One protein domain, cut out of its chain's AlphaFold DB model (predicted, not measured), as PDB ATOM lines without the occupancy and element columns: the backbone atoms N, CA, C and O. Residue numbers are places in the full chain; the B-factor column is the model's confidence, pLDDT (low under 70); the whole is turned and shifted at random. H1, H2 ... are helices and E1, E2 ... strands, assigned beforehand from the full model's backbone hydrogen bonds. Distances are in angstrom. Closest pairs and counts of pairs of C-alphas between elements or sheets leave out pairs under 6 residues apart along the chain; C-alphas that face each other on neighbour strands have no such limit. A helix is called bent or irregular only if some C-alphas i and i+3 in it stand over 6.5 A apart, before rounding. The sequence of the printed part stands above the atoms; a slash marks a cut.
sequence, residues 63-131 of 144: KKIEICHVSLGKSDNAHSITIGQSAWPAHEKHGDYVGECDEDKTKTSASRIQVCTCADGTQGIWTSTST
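What this domain is: This is residues 63 to 131 of the 144 residues of an uncharacterized protein of Zetaproteobacteria bacterium CG_4_10_14_0_8_um_filter_49_80 (UniProt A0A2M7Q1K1). Two separate two-stranded hairpins lie at opposite ends of a stretched-out model, joined by a thin strand of chain that holds only the small helix H2. The larger hairpin, E1 with E2, has helix H1 folded back beside E1, while the smaller one, E3 with E4, makes the far end; residues 104 to 110 stand free between the two ends. The printed part has 69 residues, with the named elements in the order E1, E2, H1, H2, E3, E4, and both sheets, E1 - E2 and E3 - E4, are antiparallel. The class is mixed, helices and strands, and the whole is extended, with a radius of gyration of the C-alphas of 18.5 A and spans of 55 by 28 by 18 A.

How they stand to each other: E1, residues 64 to 70, and E2, residues 78 to 84, form a hairpin, antiparallel with 149 degrees between their directions. N 65 and O 83 are 2.8 A apart and N 81 and O 67 are 2.9 A apart, both within hydrogen-bond range. Residues 67 to 68 of E1 also pair, antiparallel, with residues 97 to 98. H1, residues 85 to 93, follows E2 by a tight link; the closest C-alphas of E1 and H1, those of Lys 64 and Gln 85, are 5.8 A apart. H1 is irregular, with C-alphas 86 and 89 7.2 A apart; 2 of its 5 O i to N i+4 pairs are within hydrogen-bond range, and 4 of its 6 O i to N i+3 pairs. H2, residues 102 to 105, is too short for any O i to N i+4 pair, and its one O i to N i+3 pair is not within range. The closest C-alphas of E2 and H2, those of Ala 78 and Glu 103, are 7.6 A apart. H1 and H2 are apart. E3, residues 115 to 117, and E4, residues 123 to 127, form a hairpin with a tight link, antiparallel at 126 degrees, with N 124 and O 116 2.8 A apart. E1 and E2 are each apart from E3 and E4.

Where its parts are: E1 begins at C-alpha 64, (203.343, 196.353, 125.536), and is 18.4 A long; E2 is 18.5 A. H1 is 14.0 A and H2 6.1 A, with C-alpha 102 at (196.076, 191.657, 107.792). E3 is 6.8 A, and E4, 13.0 A, ends at C-alpha 127, (207.834, 175.325, 97.359).

The domain as a whole: The two C-alphas farthest apart, those of Pro 89 and Ala 119, are 55.6 A apart. The printed part has no cut, and no link is long. Mean pLDDT of the printed part is 73.6; residues 72 to 77, 102 to 113 and 128 to 131 are under 70.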
ATOM      1  N   LYS A  63     202.619 198.504 129.624       83.06
ATOM      2  CA  LYS A  63     201.994 197.379 128.938       83.06
ATOM      3  C   LYS A  63     202.378 197.481 127.471       83.06
ATOM      4  O   LYS A  63     202.129 198.501 126.834       83.06
ATOM      5  N   LYS A  64     203.014 196.439 126.953       85.38
ATOM      6  CA  LYS A  64     203.343 196.353 125.536       85.38
ATOM      7  C   LYS A  64     202.096 195.919 124.777       85.38
ATOM      8  O   LYS A  64     201.412 194.994 125.214       85.38
ATOM      9  N   ILE A  65     201.798 196.606 123.686       86.31
ATOM     10  CA  ILE A  65     200.722 196.272 122.760       86.31
ATOM     11  C   ILE A  65     201.321 196.042 121.376       86.31
ATOM     12  O   ILE A  65     202.327 196.651 121.014       86.31
ATOM     13  N   GLU A  66     200.700 195.151 120.619       88.81
ATOM     14  CA  GLU A  66     201.046 194.899 119.228       88.81
ATOM     15  C   GLU A  66     200.155 195.739 118.316       88.81
ATOM     16  O   GLU A  66     198.941 195.840 118.534       88.81
ATOM     17  N   ILE A  67     200.774 196.384 117.333       88.75
ATOM     18  CA  ILE A  67     200.099 197.258 116.377       88.75
ATOM     19  C   ILE A  67     200.582 196.958 114.964       88.75
ATOM     20  O   ILE A  67     201.733 196.566 114.761       88.75
ATOM     21  N   CYS A  68     199.727 197.228 113.989       87.50
ATOM     22  CA  CYS A  68     200.100 197.242 112.593       87.50
ATOM     23  C   CYS A  68     200.500 198.662 112.190       87.50
ATOM     24  O   CYS A  68     199.664 199.572 112.191       87.50
ATOM     25  N   HIS A  69     201.779 198.845 111.863       84.75
ATOM     26  CA  HIS A  69     202.321 200.126 111.430       84.75
ATOM     27  C   HIS A  69     202.241 200.263 109.909       84.75
ATOM     28  O   HIS A  69     202.814 199.452 109.177       84.75
ATOM     29  N   VAL A  70     201.551 201.301 109.425       78.12
ATOM     30  CA  VAL A  70     201.358 201.543 107.987       78.12
ATOM     31  C   VAL A  70     202.169 202.760 107.557       78.12
ATOM     32  O   VAL A  70     201.828 203.907 107.840       78.12
ATOM     33  N   SER A  71     203.248 202.526 106.809       72.06
ATOM     34  CA  SER A  71     204.052 203.616 106.251       72.06
ATOM     35  C   SER A  71     203.289 204.328 105.127       72.06
ATOM     36  O   SER A  71     203.015 203.758 104.068       72.06
ATOM     37  N   LEU A  72     202.942 205.598 105.360       62.34
ATOM     38  CA  LEU A  72     202.213 206.449 104.418       62.34
ATOM     39  C   LEU A  72     202.922 206.493 103.054       62.34
ATOM     40  O   LEU A  72     203.958 207.134 102.891       62.34
ATOM     41  N   GLY A  73     202.342 205.815 102.064       54.50
ATOM     42  CA  GLY A  73     202.821 205.812 100.677       54.50
ATOM     43  C   GLY A  73     202.853 204.440 100.008       54.50
ATOM     44  O   GLY A  73     202.901 204.377  98.779       54.50
ATOM     45  N   LYS A  74     202.780 203.347 100.776       53.47
ATOM     46  CA  LYS A  74     202.648 201.977 100.261       53.47
ATOM     47  C   LYS A  74     201.854 201.144 101.267       53.47
ATOM     48  O   LYS A  74     202.367 200.825 102.331       53.47
ATOM     49  N   SER A  75     200.636 200.748 100.905       56.38
ATOM     50  CA  SER A  75     199.852 199.740 101.639       56.38
ATOM     51  C   SER A  75     200.534 198.368 101.705       56.38
ATOM     52  O   SER A  75     200.078 197.512 102.443       56.38
ATOM     53  N   ASP A  76     201.609 198.178 100.934       57.47
ATOM     54  CA  ASP A  76     202.321 196.907 100.765       57.47
ATOM     55  C   ASP A  76     203.495 196.719 101.746       57.47
ATOM     56  O   ASP A  76     204.317 195.833 101.544       57.47
ATOM     57  N   ASN A  77     203.663 197.608 102.733       63.69
ATOM     58  CA  ASN A  77     204.708 197.480 103.762       63.69
ATOM     59  C   ASN A  77     204.116 197.698 105.158       63.69
ATOM     60  O   ASN A  77     204.672 198.446 105.975       63.69
ATOM     61  N   ALA A  78     202.947 197.111 105.401       72.94
ATOM     62  CA  ALA A  78     202.374 197.104 106.727       72.94
ATOM     63  C   ALA A  78     203.149 196.071 107.553       72.94
ATOM     64  O   ALA A  78     203.299 194.924 107.149       72.94
ATOM     65  N   HIS A  79     203.706 196.478 108.689       76.81
ATOM     66  CA  HIS A  79     204.463 195.555 109.531       76.81
ATOM     67  C   HIS A  79     204.019 195.631 110.984       76.81
ATOM     68  O   HIS A  79     203.777 196.711 111.530       76.81
ATOM     69  N   SER A  80     203.911 194.455 111.599       86.00
ATOM     70  CA  SER A  80     203.555 194.316 113.005       86.00
ATOM     71  C   SER A  80     204.737 194.742 113.873       86.00
ATOM     72  O   SER A  80     205.840 194.202 113.753       86.00
ATOM     73  N   ILE A  81     204.515 195.711 114.758       84.94
ATOM     74  CA  ILE A  81     205.504 196.170 115.737       84.94
ATOM     75  C   ILE A  81     204.914 196.130 117.144       84.94
ATOM     76  O   ILE A  81     203.725 196.355 117.363       84.94
ATOM     77  N   THR A  82     205.767 195.863 118.131       88.50
ATOM     78  CA  THR A  82     205.385 195.911 119.545       88.50
ATOM     79  C   THR A  82     205.805 197.246 120.144       88.50
ATOM     80  O   THR A  82     206.997 197.540 120.236       88.50
ATOM     81  N   ILE A  83     204.836 198.034 120.605       85.56
ATOM     82  CA  ILE A  83     205.067 199.347 121.220       85.56
ATOM     83  C   ILE A  83     204.578 199.373 122.669       85.56
ATOM     84  O   ILE A  83     203.748 198.565 123.085       85.56
ATOM     85  N   GLY A  84     205.077 200.320 123.462       88.88
ATOM     86  CA  GLY A  84     204.478 200.618 124.763       88.88
ATOM     87  C   GLY A  84     203.098 201.257 124.591       88.88
ATOM     88  O   GLY A  84     202.890 202.057 123.680       88.88
ATOM     89  N   GLN A  85     202.156 200.954 125.482       84.00
ATOM     90  CA  GLN A  85     200.811 201.542 125.471       84.00
ATOM     91  C   GLN A  85     200.842 203.079 125.538       84.00
ATOM     92  O   GLN A  85     199.970 203.740 124.979       84.00
ATOM     93  N   SER A  86     201.866 203.654 126.168       85.06
ATOM     94  CA  SER A  86     202.128 205.095 126.202       85.06
ATOM     95  C   SER A  86     202.425 205.704 124.820       85.06
ATOM     96  O   SER A  86     202.157 206.886 124.613       85.06
ATOM     97  N   ALA A  87     202.905 204.909 123.855       83.50
ATOM     98  CA  ALA A  87     203.180 205.336 122.481       83.50
ATOM     99  C   ALA A  87     201.965 205.200 121.539       83.50
ATOM    100  O   ALA A  87     201.927 205.857 120.498       83.50
ATOM    101  N   TRP A  88     200.935 204.428 121.915       86.88
ATOM    102  CA  TRP A  88     199.711 204.222 121.122       86.88
ATOM    103  C   TRP A  88     199.077 205.500 120.534       86.88
ATOM    104  O   TRP A  88     198.853 205.534 119.327       86.88
ATOM    105  N   PRO A  89     198.827 206.580 121.304       87.25
ATOM    106  CA  PRO A  89     198.138 207.761 120.772       87.25
ATOM    107  C   PRO A  89     198.937 208.524 119.700       87.25
ATOM    108  O   PRO A  89     198.375 209.374 119.006       87.25
ATOM    109  N   ALA A  90     200.247 208.282 119.581       84.31
ATOM    110  CA  ALA A  90     201.056 208.815 118.488       84.31
ATOM    111  C   ALA A  90     200.905 207.957 117.223       84.31
ATOM    112  O   ALA A  90     200.681 208.497 116.143       84.31
ATOM    113  N   HIS A  91     200.953 206.634 117.385       82.38
ATOM    114  CA  HIS A  91     200.781 205.658 116.310       82.38
ATOM    115  C   HIS A  91     199.372 205.711 115.686       82.38
ATOM    116  O   HIS A  91     199.236 205.767 114.465       82.38
ATOM    117  N   GLU A  92     198.322 205.860 116.498       84.81
ATOM    118  CA  GLU A  92     196.934 206.031 116.031       84.81
ATOM    119  C   GLU A  92     196.775 207.234 115.076       84.81
ATOM    120  O   GLU A  92     196.078 207.161 114.065       84.81
ATOM    121  N   LYS A  93     197.472 208.347 115.345       80.94
ATOM    122  CA  LYS A  93     197.430 209.548 114.488       80.94
ATOM    123  C   LYS A  93     198.127 209.357 113.147       80.94
ATOM    124  O   LYS A  93     197.886 210.137 112.229       80.94
ATOM    125  N   HIS A  94     199.016 208.374 113.053       76.56
ATOM    126  CA  HIS A  94     199.766 208.067 111.842       76.56
ATOM    127  C   HIS A  94     199.037 207.052 110.947       76.56
ATOM    128  O   HIS A  94     199.494 206.798 109.837       76.56
ATOM    129  N   GLY A  95     197.867 206.560 111.377       75.75
ATOM    130  CA  GLY A  95     197.068 205.584 110.636       75.75
ATOM    131  C   GLY A  95     197.344 204.132 111.029       75.75
ATOM    132  O   GLY A  95     196.888 203.230 110.328       75.75
ATOM    133  N   ASP A  96     198.056 203.911 112.136       84.50
ATOM    134  CA  ASP A  96     198.307 202.579 112.681       84.50
ATOM    135  C   ASP A  96     197.061 202.047 113.406       84.50
ATOM    136  O   ASP A  96     196.261 202.810 113.956       84.50
ATOM    137  N   TYR A  97     196.905 200.724 113.447       85.50
ATOM    138  CA  TYR A  97     195.801 200.057 114.143       85.50
ATOM    139  C   TYR A  97     196.305 199.022 115.150       85.50
ATOM    140  O   TYR A  97     197.396 198.478 115.003       85.50
ATOM    141  N   VAL A  98     195.521 198.752 116.200       84.25
ATOM    142  CA  VAL A  98     195.854 197.712 117.189       84.25
ATOM    143  C   VAL A  98     195.596 196.335 116.589       84.25
ATOM    144  O   VAL A  98     194.498 196.085 116.091       84.25
ATOM    145  N   GLY A  99     196.575 195.440 116.710       81.94
ATOM    146  CA  GLY A  99     196.516 194.076 116.191       81.94
ATOM    147  C   GLY A  99     197.580 193.788 115.137       81.94
ATOM    148  O   GLY A  99     198.320 194.673 114.713       81.94
ATOM    149  N   GLU A 100     197.654 192.522 114.743       76.88
ATOM    150  CA  GLU A 100     198.531 192.047 113.673       76.88
ATOM    151  C   GLU A 100     198.108 192.648 112.325       76.88
ATOM    152  O   GLU A 100     196.921 192.898 112.089       76.88
ATOM    153  N   CYS A 101     199.070 192.868 111.426       79.81
ATOM    154  CA  CYS A 101     198.743 193.288 110.071       79.81
ATOM    155  C   CYS A 101     197.995 192.183 109.306       79.81
ATOM    156  O   CYS A 101     198.415 191.029 109.286       79.81
ATOM    157  N   ASP A 102     196.923 192.554 108.602       68.31
ATOM    158  CA  ASP A 102     196.076 191.657 107.792       68.31
ATOM    159  C   ASP A 102     196.758 191.091 106.517       68.31
ATOM    160  O   ASP A 102     196.088 190.628 105.588       68.31
ATOM    161  N   GLU A 103     198.094 191.070 106.444       58.56
ATOM    162  CA  GLU A 103     198.819 190.524 105.286       58.56
ATOM    163  C   GLU A 103     198.616 188.993 105.136       58.56
ATOM    164  O   GLU A 103     198.776 188.434 104.047       58.56
ATOM    165  N   ASP A 104     198.114 188.321 106.181       54.09
ATOM    166  CA  ASP A 104     197.982 186.860 106.257       54.09
ATOM    167  C   ASP A 104     196.566 186.284 106.056       54.09
ATOM    168  O   ASP A 104     196.336 185.083 106.246       54.09
ATOM    169  N   LYS A 105     195.595 187.060 105.557       48.88
ATOM    170  CA  LYS A 105     194.318 186.474 105.080       48.88
ATOM    171  C   LYS A 105     194.379 185.942 103.643       48.88
ATOM    172  O   LYS A 105     193.441 185.274 103.212       48.88
ATOM    173  N   THR A 106     195.480 186.146 102.911       46.84
ATOM    174  CA  THR A 106     195.662 185.596 101.547       46.84
ATOM    175  C   THR A 106     196.730 184.501 101.431       46.84
ATOM    176  O   THR A 106     196.851 183.876 100.378       46.84
ATOM    177  N   LYS A 107     197.422 184.157 102.525       49.28
ATOM    178  CA  LYS A 107     198.298 182.969 102.625       49.28
ATOM    179  C   LYS A 107     197.657 181.802 103.390       49.28
ATOM    180  O   LYS A 107     198.315 180.802 103.648       49.28
ATOM    181  N   THR A 108     196.353 181.887 103.669       46.78
ATOM    182  CA  THR A 108     195.546 180.776 104.203       46.78
ATOM    183  C   THR A 108     194.368 180.458 103.276       46.78
ATOM    184  O   THR A 108     193.217 180.368 103.684       46.78
ATOM    185  N   SER A 109     194.637 180.227 101.994       47.91
ATOM    186  CA  SER A 109     194.096 178.984 101.441       47.91
ATOM    187  C   SER A 109     195.093 177.936 101.863       47.91
ATOM    188  O   SER A 109     196.273 178.156 101.625       47.91
ATOM    189  N   ALA A 110     194.645 176.874 102.529       55.59
ATOM    190  CA  ALA A 110     195.458 175.716 102.854       55.59
ATOM    191  C   ALA A 110     196.331 175.355 101.645       55.59
ATOM    192  O   ALA A 110     195.882 174.672 100.722       55.59
ATOM    193  N   SER A 111     197.559 175.887 101.637       52.25
ATOM    194  CA  SER A 111     198.616 175.490 100.736       52.25
ATOM    195  C   SER A 111     198.741 174.031 101.067       52.25
ATOM    196  O   SER A 111     199.097 173.679 102.193       52.25
ATOM    197  N   ARG A 112     198.230 173.190 100.172       59.41
ATOM    198  CA  ARG A 112     198.285 171.751 100.320       59.41
ATOM    199  C   ARG A 112     199.776 171.468 100.384       59.41
ATOM    200  O   ARG A 112     200.379 171.383  99.324       59.41
ATOM    201  N   ILE A 113     200.362 171.427 101.584       64.88
ATOM    202  CA  ILE A 113     201.793 171.228 101.794       64.88
ATOM    203  C   ILE A 113     202.088 169.922 101.079       64.88
ATOM    204  O   ILE A 113     201.700 168.847 101.536       64.88
ATOM    205  N   GLN A 114     202.617 170.022  99.863       75.81
ATOM    206  CA  GLN A 114     203.003 168.851  99.117       75.81
ATOM    207  C   GLN A 114     204.326 168.469  99.754       75.81
ATOM    208  O   GLN A 114     205.297 169.225  99.716       75.81
ATOM    209  N   VAL A 115     204.330 167.318 100.408       80.44
ATOM    210  CA  VAL A 115     205.552 166.700 100.900       80.44
ATOM    211  C   VAL A 115     206.163 165.942  99.726       80.44
ATOM    212  O   VAL A 115     205.468 165.196  99.036       80.44
ATOM    213  N   CYS A 116     207.446 166.159  99.469       81.38
ATOM    214  CA  CYS A 116     208.237 165.346  98.549       81.38
ATOM    215  C   CYS A 116     209.104 164.368  99.336       81.38
ATOM    216  O   CYS A 116     209.455 164.613 100.487       81.38
ATOM    217  N   THR A 117     209.500 163.277  98.690       86.06
ATOM    218  CA  THR A 117     210.576 162.420  99.190       86.06
ATOM    219  C   THR A 117     211.852 162.759  98.433       86.06
ATOM    220  O   THR A 117     211.873 162.747  97.203       86.06
ATOM    221  N   CYS A 118     212.900 163.089  99.174       82.81
ATOM    222  CA  CYS A 118     214.222 163.383  98.653       82.81
ATOM    223  C   CYS A 118     214.956 162.111  98.201       82.81
ATOM    224  O   CYS A 118     214.587 160.993  98.559       82.81
ATOM    225  N   ALA A 119     216.048 162.277  97.449       78.88
ATOM    226  CA  ALA A 119     216.880 161.158  96.992       78.88
ATOM    227  C   ALA A 119     217.540 160.367  98.143       78.88
ATOM    228  O   ALA A 119     217.861 159.194  97.971       78.88
ATOM    229  N   ASP A 120     217.720 160.989  99.310       78.00
ATOM    230  CA  ASP A 120     218.221 160.365 100.541       78.00
ATOM    231  C   ASP A 120     217.110 159.699 101.384       78.00
ATOM    232  O   ASP A 120     217.385 159.143 102.448       78.00
ATOM    233  N   GLY A 121     215.856 159.732 100.915       80.56
ATOM    234  CA  GLY A 121     214.686 159.182 101.599       80.56
ATOM    235  C   GLY A 121     214.045 160.113 102.634       80.56
ATOM    236  O   GLY A 121     213.046 159.730 103.246       80.56
ATOM    237  N   THR A 122     214.569 161.324 102.840       83.88
ATOM    238  CA  THR A 122     213.978 162.298 103.769       83.88
ATOM    239  C   THR A 122     212.738 162.980 103.179       83.88
ATOM    240  O   THR A 122     212.500 162.952 101.969       83.88
ATOM    241  N   GLN A 123     211.894 163.556 104.041       84.31
ATOM    242  CA  GLN A 123     210.727 164.335 103.617       84.31
ATOM    243  C   GLN A 123     211.136 165.796 103.391       84.31
ATOM    244  O   GLN A 123     211.609 166.451 104.317       84.31
ATOM    245  N   GLY A 124     210.937 166.298 102.175       78.44
ATOM    246  CA  GLY A 124     211.097 167.704 101.806       78.44
ATOM    247  C   GLY A 124     209.747 168.396 101.616       78.44
ATOM    248  O   GLY A 124     208.696 167.750 101.568       78.44
ATOM    249  N   ILE A 125     209.766 169.718 101.470       81.88
ATOM    250  CA  ILE A 125     208.565 170.514 101.191       81.88
ATOM    251  C   ILE A 125     208.664 171.070  99.772       81.88
ATOM    252  O   ILE A 125     209.669 171.677  99.396       81.88
ATOM    253  N   TRP A 126     207.612 170.872  98.980       75.38
ATOM    254  CA  TRP A 126     207.467 171.548  97.697       75.38
ATOM    255  C   TRP A 126     207.198 173.032  97.934       75.38
ATOM    256  O   TRP A 126     206.191 173.399  98.546       75.38
ATOM    257  N   THR A 127     208.069 173.885  97.407       70.19
ATOM    258  CA  THR A 127     207.834 175.325  97.359       70.19
ATOM    259  C   THR A 127     207.505 175.725  95.926       70.19
ATOM    260  O   THR A 127     208.221 175.409  94.975       70.19
ATOM    261  N   SER A 128     206.378 176.410  95.752       62.78
ATOM    262  CA  SER A 128     206.031 177.089  94.506       62.78
ATOM    263  C   SER A 128     206.518 178.533  94.611       62.78
ATOM    264  O   SER A 128     205.743 179.445  94.906       62.78
ATOM    265  N   THR A 129     207.826 178.735  94.466       54.59
ATOM    266  CA  THR A 129     208.411 180.079  94.424       54.59
ATOM    267  C   THR A 129     208.206 180.636  93.021       54.59
ATOM    268  O   THR A 129     208.937 180.295  92.098       54.59
ATOM    269  N   SER A 130     207.211 181.506  92.838       53.25
ATOM    270  CA  SER A 130     206.949 182.190  91.565       53.25
ATOM    271  C   SER A 130     207.947 183.322  91.271       53.25
ATOM    272  O   SER A 130     207.567 184.371  90.753       53.25
ATOM    273  N   THR A 131     209.220 183.144  91.614       47.06
ATOM    274  CA  THR A 131     210.262 184.160  91.446       47.06
ATOM    275  C   THR A 131     211.630 183.511  91.244       47.06
ATOM    276  O   THR A 131     212.257 183.065  92.197       47.06
TER     277      THR A 131